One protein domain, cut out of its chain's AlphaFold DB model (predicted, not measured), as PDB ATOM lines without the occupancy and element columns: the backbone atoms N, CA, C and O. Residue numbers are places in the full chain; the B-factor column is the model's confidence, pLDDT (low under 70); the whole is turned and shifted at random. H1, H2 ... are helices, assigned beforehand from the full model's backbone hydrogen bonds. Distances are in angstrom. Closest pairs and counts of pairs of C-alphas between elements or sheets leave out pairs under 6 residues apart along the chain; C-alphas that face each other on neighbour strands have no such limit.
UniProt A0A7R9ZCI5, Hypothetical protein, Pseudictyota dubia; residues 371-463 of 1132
ATOM      1  N   LEU A 371      21.373  -0.271 -27.734       91.50
ATOM      2  CA  LEU A 371      20.730  -0.945 -26.606       91.50
ATOM      3  C   LEU A 371      21.783  -1.562 -25.672       91.50
ATOM      4  O   LEU A 371      22.822  -2.035 -26.139       91.50
ATOM      5  N   ASP A 372      21.473  -1.628 -24.376       87.75
ATOM      6  CA  ASP A 372      22.225  -2.427 -23.404       87.75
ATOM      7  C   ASP A 372      22.132  -3.938 -23.709       87.75
ATOM      8  O   ASP A 372      21.354  -4.381 -24.561       87.75
ATOM      9  N   PHE A 373      22.931  -4.755 -23.021       88.38
ATOM     10  CA  PHE A 373      22.981  -6.205 -23.252       88.38
ATOM     11  C   PHE A 373      21.632  -6.906 -23.019       88.38
ATOM     12  O   PHE A 373      21.250  -7.763 -23.813       88.38
ATOM     13  N   GLU A 374      20.890  -6.550 -21.969       87.44
ATOM     14  CA  GLU A 374      19.653  -7.243 -21.585       87.44
ATOM     15  C   GLU A 374      18.512  -6.921 -22.558       87.44
ATOM     16  O   GLU A 374      17.798  -7.825 -23.010       87.44
ATOM     17  N   ALA A 375      18.404  -5.665 -22.992       90.06
ATOM     18  CA  ALA A 375      17.524  -5.250 -24.080       90.06
ATOM     19  C   ALA A 375      17.950  -5.847 -25.434       90.06
ATOM     20  O   ALA A 375      17.091  -6.271 -26.209       90.06
ATOM     21  N   THR A 376      19.255  -5.947 -25.708       92.69
ATOM     22  CA  THR A 376      19.805  -6.559 -26.933       92.69
ATOM     23  C   THR A 376      19.480  -8.049 -27.007       92.69
ATOM     24  O   THR A 376      18.906  -8.496 -28.000       92.69
ATOM     25  N   ALA A 377      19.774  -8.815 -25.953       91.25
ATOM     26  CA  ALA A 377      19.477 -10.244 -25.868       91.25
ATOM     27  C   ALA A 377      17.962 -10.511 -25.869       91.25
ATOM     28  O   ALA A 377      17.504 -11.462 -26.505       91.25
ATOM     29  N   THR A 378      17.163  -9.638 -25.244       90.19
ATOM     30  CA  THR A 378      15.693  -9.713 -25.287       90.19
ATOM     31  C   THR A 378      15.138  -9.430 -26.686       90.19
ATOM     32  O   THR A 378      14.251 -10.155 -27.140       90.19
ATOM     33  N   LEU A 379      15.641  -8.408 -27.390       92.50
ATOM     34  CA  LEU A 379      15.237  -8.095 -28.765       92.50
ATOM     35  C   LEU A 379      15.632  -9.234 -29.711       92.50
ATOM     36  O   LEU A 379      14.782  -9.740 -30.442       92.50
ATOM     37  N   PHE A 380      16.885  -9.687 -29.637       94.12
ATOM     38  CA  PHE A 380      17.391 -10.827 -30.397       94.12
ATOM     39  C   PHE A 380      16.539 -12.082 -30.145       94.12
ATOM     40  O   PHE A 380      16.024 -12.681 -31.086       94.12
ATOM     41  N   GLY A 381      16.303 -12.438 -28.879       90.94
ATOM     42  CA  GLY A 381      15.551 -13.636 -28.499       90.94
ATOM     43  C   GLY A 381      14.076 -13.621 -28.906       90.94
ATOM     44  O   GLY A 381      13.506 -14.680 -29.139       90.94
ATOM     45  N   ARG A 382      13.455 -12.439 -29.033       89.75
ATOM     46  CA  ARG A 382      12.087 -12.282 -29.567       89.75
ATOM     47  C   ARG A 382      12.011 -12.364 -31.098       89.75
ATOM     48  O   ARG A 382      10.918 -12.541 -31.627       89.75
ATOM     49  N   LEU A 383      13.132 -12.196 -31.799       90.94
ATOM     50  CA  LEU A 383      13.210 -12.187 -33.266       90.94
ATOM     51  C   LEU A 383      13.819 -13.473 -33.846       90.94
ATOM     52  O   LEU A 383      13.541 -13.806 -34.997       90.94
ATOM     53  N   CYS A 384      14.639 -14.174 -33.064       90.31
ATOM     54  CA  CYS A 384      15.336 -15.392 -33.459       90.31
ATOM     55  C   CYS A 384      14.365 -16.586 -33.558       90.31
ATOM     56  O   CYS A 384      13.699 -16.911 -32.569       90.31
ATOM     57  N   PRO A 385      14.282 -17.287 -34.708       87.69
ATOM     58  CA  PRO A 385      13.292 -18.346 -34.916       87.69
ATOM     59  C   PRO A 385      13.531 -19.587 -34.042       87.69
ATOM     60  O   PRO A 385      12.576 -20.281 -33.696       87.69
ATOM     61  N   PHE A 386      14.781 -19.863 -33.659       86.38
ATOM     62  CA  PHE A 386      15.159 -21.083 -32.936       86.38
ATOM     63  C   PHE A 386      14.653 -21.109 -31.486       86.38
ATOM     64  O   PHE A 386      14.317 -22.174 -30.976       86.38
ATOM     65  N   VAL A 387      14.493 -19.941 -30.853       81.81
ATOM     66  CA  VAL A 387      14.084 -19.784 -29.439       81.81
ATOM     67  C   VAL A 387      12.689 -20.358 -29.152       81.81
ATOM     68  O   VAL A 387      12.387 -20.727 -28.022       81.81
ATOM     69  N   SER A 388      11.821 -20.441 -30.164       70.00
ATOM     70  CA  SER A 388      10.462 -21.003 -30.042       70.00
ATOM     71  C   SER A 388      10.296 -22.367 -30.725       70.00
ATOM     72  O   SER A 388       9.184 -22.891 -30.783       70.00
ATOM     73  N   ASP A 389      11.370 -22.953 -31.261       76.00
ATOM     74  CA  ASP A 389      11.338 -24.244 -31.948       76.00
ATOM     75  C   ASP A 389      11.882 -25.346 -31.029       76.00
ATOM     76  O   ASP A 389      13.050 -25.354 -30.639       76.00
ATOM     77  N   HIS A 390      11.031 -26.323 -30.702       68.00
ATOM     78  CA  HIS A 390      11.370 -27.445 -29.823       68.00
ATOM     79  C   HIS A 390      12.567 -28.290 -30.304       68.00
ATOM     80  O   HIS A 390      13.117 -29.055 -29.512       68.00
ATOM     81  N   ARG A 391      13.001 -28.155 -31.566       66.62
ATOM     82  CA  ARG A 391      14.220 -28.795 -32.090       66.62
ATOM     83  C   ARG A 391      15.514 -28.198 -31.522       66.62
ATOM     84  O   ARG A 391      16.514 -28.904 -31.487       66.62
ATOM     85  N   TYR A 392      15.483 -26.958 -31.031       68.94
ATOM     86  CA  TYR A 392      16.646 -26.210 -30.525       68.94
ATOM     87  C   TYR A 392      16.490 -25.864 -29.030       68.94
ATOM     88  O   TYR A 392      16.846 -24.780 -28.576       68.94
ATOM     89  N   SER A 393      15.920 -26.795 -28.252       58.78
ATOM     90  CA  SER A 393      15.335 -26.572 -26.912       58.78
ATOM     91  C   SER A 393      16.269 -26.139 -25.759       58.78
ATOM     92  O   SER A 393      15.856 -26.176 -24.601       58.78
ATOM     93  N   ARG A 394      17.497 -25.681 -26.031       67.94
ATOM     94  CA  ARG A 394      18.427 -25.158 -25.005       67.94
ATOM     95  C   ARG A 394      17.921 -23.847 -24.382       67.94
ATOM     96  O   ARG A 394      18.119 -23.620 -23.195       67.94
ATOM     97  N   ALA A 395      17.207 -23.019 -25.154       70.56
ATOM     98  CA  ALA A 395      16.563 -21.798 -24.668       70.56
ATOM     99  C   ALA A 395      15.155 -21.630 -25.273       70.56
ATOM    100  O   ALA A 395      14.986 -20.981 -26.299       70.56
ATOM    101  N   CYS A 396      14.131 -22.193 -24.622       68.88
ATOM    102  CA  CYS A 396      12.742 -22.202 -25.111       68.88
ATOM    103  C   CYS A 396      11.968 -20.875 -24.955       68.88
ATOM    104  O   CYS A 396      10.775 -20.820 -25.253       68.88
ATOM    105  N   THR A 397      12.596 -19.818 -24.432       78.06
ATOM    106  CA  THR A 397      11.982 -18.490 -24.272       78.06
ATOM    107  C   THR A 397      13.029 -17.374 -24.378       78.06
ATOM    108  O   THR A 397      14.186 -17.586 -24.005       78.06
ATOM    109  N   PRO A 398      12.641 -16.141 -24.769       80.81
ATOM    110  CA  PRO A 398      13.558 -14.998 -24.772       80.81
ATOM    111  C   PRO A 398      14.129 -14.669 -23.382       80.81
ATOM    112  O   PRO A 398      15.266 -14.221 -23.284       80.81
ATOM    113  N   ARG A 399      13.367 -14.923 -22.300       79.12
ATOM    114  CA  ARG A 399      13.842 -14.753 -20.911       79.12
ATOM    115  C   ARG A 399      14.944 -15.768 -20.567       79.12
ATOM    116  O   ARG A 399      15.952 -15.371 -19.994       79.12
ATOM    117  N   GLN A 400      14.794 -17.038 -20.959       77.81
ATOM    118  CA  GLN A 400      15.845 -18.053 -20.788       77.81
ATOM    119  C   GLN A 400      17.087 -17.733 -21.624       77.81
ATOM    120  O   GLN A 400      18.189 -17.822 -21.099       77.81
ATOM    121  N   LEU A 401      16.924 -17.300 -22.881       84.69
ATOM    122  CA  LEU A 401      18.061 -16.886 -23.708       84.69
ATOM    123  C   LEU A 401      18.816 -15.709 -23.074       84.69
ATOM    124  O   LEU A 401      20.037 -15.752 -22.970       84.69
ATOM    125  N   SER A 402      18.098 -14.684 -22.603       84.31
ATOM    126  CA  SER A 402      18.705 -13.550 -21.897       84.31
ATOM    127  C   SER A 402      19.466 -14.008 -20.643       84.31
ATOM    128  O   SER A 402      20.603 -13.605 -20.440       84.31
ATOM    129  N   GLY A 403      18.905 -14.940 -19.863       79.81
ATOM    130  CA  GLY A 403      19.567 -15.528 -18.688       79.81
ATOM    131  C   GLY A 403      20.758 -16.459 -18.976       79.81
ATOM    132  O   GLY A 403      21.414 -16.883 -18.028       79.81
ATOM    133  N   ILE A 404      21.023 -16.783 -20.247       82.38
ATOM    134  CA  ILE A 404      22.215 -17.514 -20.715       82.38
ATOM    135  C   ILE A 404      23.248 -16.545 -21.317       82.38
ATOM    136  O   ILE A 404      24.445 -16.753 -21.163       82.38
ATOM    137  N   LEU A 405      22.806 -15.496 -22.019       85.44
ATOM    138  CA  LEU A 405      23.703 -14.582 -22.739       85.44
ATOM    139  C   LEU A 405      24.158 -13.361 -21.925       85.44
ATOM    140  O   LEU A 405      25.211 -12.813 -22.233       85.44
ATOM    141  N   VAL A 406      23.375 -12.903 -20.944       80.38
ATOM    142  CA  VAL A 406      23.672 -11.701 -20.142       80.38
ATOM    143  C   VAL A 406      24.466 -12.085 -18.883       80.38
ATOM    144  O   VAL A 406      24.033 -12.991 -18.166       80.38
ATOM    145  N   PRO A 407      25.563 -11.376 -18.547       70.12
ATOM    146  CA  PRO A 407      26.287 -11.560 -17.289       70.12
ATOM    147  C   PRO A 407      25.398 -11.484 -16.049       70.12
ATOM    148  O   PRO A 407      24.504 -10.638 -15.945       70.12
ATOM    149  N   LYS A 408      25.688 -12.333 -15.058       65.06
ATOM    150  CA  LYS A 408      25.013 -12.287 -13.750       65.06
ATOM    151  C   LYS A 408      25.498 -11.133 -12.862       65.06
ATOM    152  O   LYS A 408      24.792 -10.761 -11.928       65.06
ATOM    153  N   GLU A 409      26.648 -10.537 -13.178       60.31
ATOM    154  CA  GLU A 409      27.266  -9.403 -12.476       60.31
ATOM    155  C   GLU A 409      26.519  -8.078 -12.761       60.31
ATOM    156  O   GLU A 409      27.038  -7.144 -13.367       60.31
ATOM    157  N   LYS A 410      25.253  -7.983 -12.332       47.75
ATOM    158  CA  LYS A 410      24.346  -6.852 -12.623       47.75
ATOM    159  C   LYS A 410      24.670  -5.528 -11.893       47.75
ATOM    160  O   LYS A 410      23.819  -4.640 -11.867       47.75
ATOM    161  N   ALA A 411      25.855  -5.378 -11.299       39.22
ATOM    162  CA  ALA A 411      26.230  -4.192 -10.523       39.22
ATOM    163  C   ALA A 411      26.583  -2.986 -11.420       39.22
ATOM    164  O   ALA A 411      25.871  -1.978 -11.416       39.22
ATOM    165  N   ASP A 412      27.627  -3.115 -12.244       39.97
ATOM    166  CA  ASP A 412      28.305  -1.968 -12.880       39.97
ATOM    167  C   ASP A 412      27.965  -1.753 -14.362       39.97
ATOM    168  O   ASP A 412      28.502  -0.873 -15.038       39.97
ATOM    169  N   VAL A 413      26.976  -2.489 -14.870       44.59
ATOM    170  CA  VAL A 413      26.527  -2.500 -16.279       44.59
ATOM    171  C   VAL A 413      25.848  -1.172 -16.716       44.59
ATOM    172  O   VAL A 413      25.272  -1.062 -17.797       44.59
ATOM    173  N   LYS A 414      25.938  -0.109 -15.903       41.47
ATOM    174  CA  LYS A 414      25.404   1.237 -16.185       41.47
ATOM    175  C   LYS A 414      26.287   2.093 -17.112       41.47
ATOM    176  O   LYS A 414      25.814   3.138 -17.554       41.47
ATOM    177  N   LEU A 415      27.524   1.688 -17.429       43.25
ATOM    178  CA  LEU A 415      28.419   2.411 -18.355       43.25
ATOM    179  C   LEU A 415      28.939   1.540 -19.517       43.25
ATOM    180  O   LEU A 415      30.139   1.334 -19.682       43.25
ATOM    181  N   PHE A 416      28.041   1.142 -20.424       48.41
ATOM    182  CA  PHE A 416      28.409   0.538 -21.724       48.41
ATOM    183  C   PHE A 416      29.302   1.421 -22.623       48.41
ATOM    184  O   PHE A 416      29.825   0.952 -23.634       48.41
ATOM    185  N   SER A 417      29.495   2.693 -22.264       44.47
ATOM    186  CA  SER A 417      30.420   3.621 -22.917       44.47
ATOM    187  C   SER A 417      31.901   3.330 -22.635       44.47
ATOM    188  O   SER A 417      32.751   3.824 -23.375       44.47
ATOM    189  N   GLN A 418      32.232   2.523 -21.619       43.03
ATOM    190  CA  GLN A 418      33.608   2.124 -21.303       43.03
ATOM    191  C   GLN A 418      33.810   0.629 -21.579       43.03
ATOM    192  O   GLN A 418      33.496  -0.225 -20.759       43.03
ATOM    193  N   GLN A 419      34.376   0.299 -22.743       46.34
ATOM    194  CA  GLN A 419      34.554  -1.092 -23.200       46.34
ATOM    195  C   GLN A 419      35.616  -1.897 -22.416       46.34
ATOM    196  O   GLN A 419      35.836  -3.064 -22.724       46.34
ATOM    197  N   ASN A 420      36.267  -1.294 -21.416       44.88
ATOM    198  CA  ASN A 420      37.413  -1.872 -20.706       44.88
ATOM    199  C   ASN A 420      37.040  -2.823 -19.551       44.88
ATOM    200  O   ASN A 420      37.926  -3.501 -19.042       44.88
ATOM    201  N   THR A 421      35.775  -2.872 -19.122       53.16
ATOM    202  CA  THR A 421      35.321  -3.691 -17.976       53.16
ATOM    203  C   THR A 421      34.618  -4.991 -18.372       53.16
ATOM    204  O   THR A 421      34.301  -5.804 -17.509       53.16
ATOM    205  N   LEU A 422      34.356  -5.211 -19.663       64.31
ATOM    206  CA  LEU A 422      33.660  -6.402 -20.151       64.31
ATOM    207  C   LEU A 422      34.652  -7.495 -20.546       64.31
ATOM    208  O   LEU A 422      35.631  -7.233 -21.245       64.31
ATOM    209  N   SER A 423      34.350  -8.743 -20.185       70.56
ATOM    210  CA  SER A 423      35.134  -9.886 -20.650       70.56
ATOM    211  C   SER A 423      35.135  -9.975 -22.182       70.56
ATOM    212  O   SER A 423      34.172  -9.598 -22.865       70.56
ATOM    213  N   LYS A 424      36.200 -10.556 -22.742       77.12
ATOM    214  CA  LYS A 424      36.303 -10.829 -24.184       77.12
ATOM    215  C   LYS A 424      35.098 -11.627 -24.699       77.12
ATOM    216  O   LYS A 424      34.551 -11.300 -25.750       77.12
ATOM    217  N   ARG A 425      34.651 -12.624 -23.927       81.94
ATOM    218  CA  ARG A 425      33.454 -13.432 -24.199       81.94
ATOM    219  C   ARG A 425      32.212 -12.557 -24.335       81.94
ATOM    220  O   ARG A 425      31.498 -12.682 -25.323       81.94
ATOM    221  N   CYS A 426      31.967 -11.655 -23.390       81.38
ATOM    222  CA  CYS A 426      30.799 -10.780 -23.421       81.38
ATOM    223  C   CYS A 426      30.851  -9.768 -24.564       81.38
ATOM    224  O   CYS A 426      29.846  -9.550 -25.240       81.38
ATOM    225  N   VAL A 427      32.032  -9.224 -24.858       83.00
ATOM    226  CA  VAL A 427      32.262  -8.390 -26.042       83.00
ATOM    227  C   VAL A 427      31.970  -9.164 -27.339       83.00
ATOM    228  O   VAL A 427      31.362  -8.610 -28.256       83.00
ATOM    229  N   ASP A 428      32.343 -10.441 -27.424       84.94
ATOM    230  CA  ASP A 428      32.125 -11.264 -28.617       84.94
ATOM    231  C   ASP A 428      30.670 -11.767 -28.743       84.94
ATOM    232  O   ASP A 428      30.102 -11.647 -29.831       84.94
ATOM    233  N   ILE A 429      30.004 -12.182 -27.653       89.69
ATOM    234  CA  ILE A 429      28.547 -12.449 -27.629       89.69
ATOM    235  C   ILE A 429      27.781 -11.202 -28.084       89.69
ATOM    236  O   ILE A 429      26.943 -11.289 -28.983       89.69
ATOM    237  N   PHE A 430      28.084 -10.031 -27.510       90.19
ATOM    238  CA  PHE A 430      27.387  -8.783 -27.828       90.19
ATOM    239  C   PHE A 430      27.530  -8.420 -29.313       90.19
ATOM    240  O   PHE A 430      26.539  -8.059 -29.951       90.19
ATOM    241  N   LYS A 431      28.721  -8.597 -29.908       90.19
ATOM    242  CA  LYS A 431      28.922  -8.477 -31.366       90.19
ATOM    243  C   LYS A 431      28.092  -9.505 -32.145       90.19
ATOM    244  O   LYS A 431      27.426  -9.109 -33.104       90.19
ATOM    245  N   MET A 432      28.108 -10.780 -31.738       91.25
ATOM    246  CA  MET A 432      27.396 -11.888 -32.401       91.25
ATOM    247  C   MET A 432      25.875 -11.716 -32.437       91.25
ATOM    248  O   MET A 432      25.246 -12.225 -33.357       91.25
ATOM    249  N   ILE A 433      25.272 -10.991 -31.487       93.44
ATOM    250  CA  ILE A 433      23.823 -10.704 -31.479       93.44
ATOM    251  C   ILE A 433      23.450  -9.350 -32.111       93.44
ATOM    252  O   ILE A 433      22.273  -8.995 -32.139       93.44
ATOM    253  N   GLY A 434      24.420  -8.602 -32.656       91.88
ATOM    254  CA  GLY A 434      24.196  -7.363 -33.420       91.88
ATOM    255  C   GLY A 434      24.803  -6.083 -32.826       91.88
ATOM    256  O   GLY A 434      24.681  -5.016 -33.433       91.88
ATOM    257  N   GLY A 435      25.478  -6.157 -31.676       89.25
ATOM    258  CA  GLY A 435      26.208  -5.040 -31.062       89.25
ATOM    259  C   GLY A 435      25.315  -3.883 -30.610       89.25
ATOM    260  O   GLY A 435      25.633  -2.727 -30.880       89.25
ATOM    261  N   GLY A 436      24.153  -4.187 -30.026       91.44
ATOM    262  CA  GLY A 436      23.205  -3.197 -29.504       91.44
ATOM    263  C   GLY A 436      22.441  -2.367 -30.544       91.44
ATOM    264  O   GLY A 436      21.519  -1.644 -30.180       91.44
ATOM    265  N   VAL A 437      22.759  -2.444 -31.839       94.06
ATOM    266  CA  VAL A 437      22.075  -1.648 -32.877       94.06
ATOM    267  C   VAL A 437      20.830  -2.397 -33.379       94.06
ATOM    268  O   VAL A 437      20.998  -3.415 -34.055       94.06
ATOM    269  N   PRO A 438      19.587  -1.917 -33.151       95.19
ATOM    270  CA  PRO A 438      18.365  -2.649 -33.502       95.19
ATOM    271  C   PRO A 438      18.289  -3.143 -34.947       95.19
ATOM    272  O   PRO A 438      17.854  -4.268 -35.167       95.19
ATOM    273  N   SER A 439      18.753  -2.371 -35.938       93.56
ATOM    274  CA  SER A 439      18.765  -2.849 -37.331       93.56
ATOM    275  C   SER A 439      19.717  -4.025 -37.565       93.56
ATOM    276  O   SER A 439      19.406  -4.892 -38.375       93.56
ATOM    277  N   ARG A 440      20.857  -4.076 -36.862       95.25
ATOM    278  CA  ARG A 440      21.794  -5.209 -36.921       95.25
ATOM    279  C   ARG A 440      21.205  -6.413 -36.198       95.25
ATOM    280  O   ARG A 440      21.145  -7.475 -36.793       95.25
ATOM    281  N   ILE A 441      20.667  -6.217 -34.991       95.50
ATOM    282  CA  ILE A 441      19.972  -7.263 -34.221       95.50
ATOM    283  C   ILE A 441      18.843  -7.893 -35.062       95.50
ATOM    284  O   ILE A 441      18.725  -9.112 -35.120       95.50
ATOM    285  N   HIS A 442      18.056  -7.079 -35.779       94.12
ATOM    286  CA  HIS A 442      16.991  -7.547 -36.676       94.12
ATOM    287  C   HIS A 442      17.474  -8.374 -37.874       94.12
ATOM    288  O   HIS A 442      16.757  -9.288 -38.282       94.12
ATOM    289  N   LEU A 443      18.628  -8.040 -38.461       94.38
ATOM    290  CA  LEU A 443      19.231  -8.821 -39.545       94.38
ATOM    291  C   LEU A 443      19.810 -10.118 -38.978       94.38
ATOM    292  O   LEU A 443      19.358 -11.202 -39.332       94.38
ATOM    293  N   THR A 444      20.706 -10.010 -37.997       94.88
ATOM    294  CA  THR A 444      21.405 -11.148 -37.396       94.88
ATOM    295  C   THR A 444      20.443 -12.173 -36.793       94.88
ATOM    296  O   THR A 444      20.602 -13.359 -37.048       94.88
ATOM    297  N   ALA A 445      19.379 -11.765 -36.091       93.50
ATOM    298  CA  ALA A 445      18.386 -12.706 -35.556       93.50
ATOM    299  C   ALA A 445      17.560 -13.440 -36.636       93.50
ATOM    300  O   ALA A 445      16.988 -14.489 -36.349       93.50
ATOM    301  N   ARG A 446      17.478 -12.902 -37.862       91.81
ATOM    302  CA  ARG A 446      16.756 -13.508 -38.999       91.81
ATOM    303  C   ARG A 446      17.651 -14.324 -39.927       91.81
ATOM    304  O   ARG A 446      17.156 -15.248 -40.565       91.81
ATOM    305  N   GLU A 447      18.920 -13.949 -40.032       93.94
ATOM    306  CA  GLU A 447      19.896 -14.527 -40.961       93.94
ATOM    307  C   GLU A 447      20.809 -15.570 -40.295       93.94
ATOM    308  O   GLU A 447      21.438 -16.351 -41.003       93.94
ATOM    309  N   MET A 448      20.847 -15.623 -38.955       92.38
ATOM    310  CA  MET A 448      21.627 -16.602 -38.191       92.38
ATOM    311  C   MET A 448      21.268 -18.047 -38.556       92.38
ATOM    312  O   MET A 448      20.101 -18.446 -38.558       92.38
ATOM    313  N   THR A 449      22.301 -18.848 -38.798       92.75
ATOM    314  CA  THR A 449      22.197 -20.292 -39.032       92.75
ATOM    315  C   THR A 449      22.027 -21.079 -37.723       92.75
ATOM    316  O   THR A 449      22.418 -20.598 -36.654       92.75
ATOM    317  N   PRO A 450      21.482 -22.312 -37.765       89.12
ATOM    318  CA  PRO A 450      21.453 -23.203 -36.603       89.12
ATOM    319  C   PRO A 450      22.833 -23.410 -35.965       89.12
ATOM    320  O   PRO A 450      22.960 -23.416 -34.745       89.12
ATOM    321  N   GLU A 451      23.880 -23.523 -36.782       88.69
ATOM    322  CA  GLU A 451      25.258 -23.754 -36.351       88.69
ATOM    323  C   GLU A 451      25.863 -22.531 -35.644       88.69
ATOM    324  O   GLU A 451      26.657 -22.678 -34.713       88.69
ATOM    325  N   GLU A 452      25.492 -21.317 -36.054       90.31
ATOM    326  CA  GLU A 452      25.840 -20.074 -35.354       90.31
ATOM    327  C   GLU A 452      25.033 -19.901 -34.063       90.31
ATOM    328  O   GLU A 452      25.583 -19.422 -33.072       90.31
ATOM    329  N   TYR A 453      23.770 -20.338 -34.041       90.50
ATOM    330  CA  TYR A 453      22.946 -20.334 -32.833       90.50
ATOM    331  C   TYR A 453      23.479 -21.316 -31.782       90.50
ATOM    332  O   TYR A 453      23.672 -20.929 -30.633       90.50
ATOM    333  N   ASP A 454      23.820 -22.552 -32.157       86.44
ATOM    334  CA  ASP A 454      24.436 -23.511 -31.230       86.44
ATOM    335  C   ASP A 454      25.817 -23.049 -30.739       86.44
ATOM    336  O   ASP A 454      26.168 -23.296 -29.582       86.44
ATOM    337  N   ARG A 455      26.588 -22.316 -31.559       87.88
ATOM    338  CA  ARG A 455      27.813 -21.627 -31.106       87.88
ATOM    339  C   ARG A 455      27.500 -20.515 -30.109       87.88
ATOM    340  O   ARG A 455      28.125 -20.484 -29.056       87.88
ATOM    341  N   LEU A 456      26.533 -19.644 -30.403       89.81
ATOM    342  CA  LEU A 456      26.098 -18.562 -29.514       89.81
ATOM    343  C   LEU A 456      25.645 -19.107 -28.152       89.81
ATOM    344  O   LEU A 456      26.094 -18.612 -27.122       89.81
ATOM    345  N   ILE A 457      24.819 -20.158 -28.139       86.75
ATOM    346  CA  ILE A 457      24.399 -20.834 -26.905       86.75
ATOM    347  C   ILE A 457      25.589 -21.485 -26.202       86.75
ATOM    348  O   ILE A 457      25.688 -21.382 -24.989       86.75
ATOM    349  N   SER A 458      26.519 -22.117 -26.922       84.00
ATOM    350  CA  SER A 458      27.676 -22.766 -26.284       84.00
ATOM    351  C   SER A 458      28.671 -21.758 -25.689       84.00
ATOM    352  O   SER A 458      29.250 -22.038 -24.646       84.00
ATOM    353  N   ILE A 459      28.821 -20.571 -26.286       83.94
ATOM    354  CA  ILE A 459      29.577 -19.442 -25.710       83.94
ATOM    355  C   ILE A 459      28.779 -18.792 -24.557       83.94
ATOM    356  O   ILE A 459      29.359 -18.307 -23.591       83.94
ATOM    357  N   GLY A 460      27.445 -18.827 -24.601       80.81
ATOM    358  CA  GLY A 460      26.567 -18.439 -23.490       80.81
ATOM    359  C   GLY A 460      26.580 -19.416 -22.304       80.81
ATOM    360  O   GLY A 460      26.514 -18.989 -21.160       80.81
ATOM    361  N   GLU A 461      26.737 -20.718 -22.541       77.25
ATOM    362  CA  GLU A 461      26.817 -21.757 -21.499       77.25
ATOM    363  C   GLU A 461      28.216 -21.910 -20.878       77.25
ATOM    364  O   GLU A 461      28.351 -22.599 -19.868       77.25
ATOM    365  N   GLN A 462      29.254 -21.292 -21.453       73.50
ATOM    366  CA  GLN A 462      30.593 -21.268 -20.857       73.50
ATOM    367  C   GLN A 462      30.589 -20.607 -19.467       73.50
ATOM    368  O   GLN A 462      29.673 -19.871 -19.088       73.50
ATOM    369  N   LEU A 463      31.648 -20.852 -18.701       67.06
ATOM    370  CA  LEU A 463      31.893 -20.149 -17.446       67.06
ATOM    371  C   LEU A 463      32.739 -18.903 -17.686       67.06
ATOM    372  O   LEU A 463      33.427 -18.780 -18.698       67.06
TER     373      LEU A 463
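This is residues 371 to 463 of the 1132 residues of the protein "Hypothetical protein" of Pseudictyota dubia (UniProt A0A7R9ZCI5). A compact cluster of short, mostly crossed helices makes two rough layers, H1, H2 and H3 in one and H4, H5 and H6 in the other, and the long link of residues 406 to 423 loops round one end from layer to layer. H5 crosses H1 on one side, while H3 joins H1 to H6, which has H4 beside it. The printed part has 93 residues with six named helices, H1 to H6 in chain order, and no named strand: all helix. It is compact, with a radius of gyration of the C-alphas of 12.4 A and spans of 37 by 29 by 20 A.

Find C-alpha 373 at (22.981, -6.205, -23.252); from there H1 runs 15.2 A to residue 383. Next come H2, residues 385 to 388, 6.2 A, and H3, residues 398 to 405, 10.4 A. Past the long link, H4 spans residues 424 to 432, 12.2 A, and H5 residues 438 to 447, 14.1 A. H6, residues 450 to 461, runs 16.1 A to C-alpha 461 at (26.817, -21.757, -21.499).

Look first at H1 and H3, which touch at Gly 381 and Pro 398, their closest C-alphas at 4.4 A, with a steep tilt of 48 degrees, opposite ways. H1 touches H5 at Phe 380 and Ala 445, 5.6 A between closest C-alphas. H6 touches H3 with residues 457 to 461 alone, closest C-alphas Leu 405 and Gly 460, 4.9 A. H1 and H6 are apart. In H1, H3, H4 and H6 every O i to N i+4 pair is within hydrogen-bond range, in H5 5 of 6; H2 is too short for one.

The C-alphas farthest apart, of Arg 391 and Gln 418, are 38.1 A apart. The printed part has no cut. Look for pLDDT under 70 at residues 390 to 394, 396, 408 to 422 and 463.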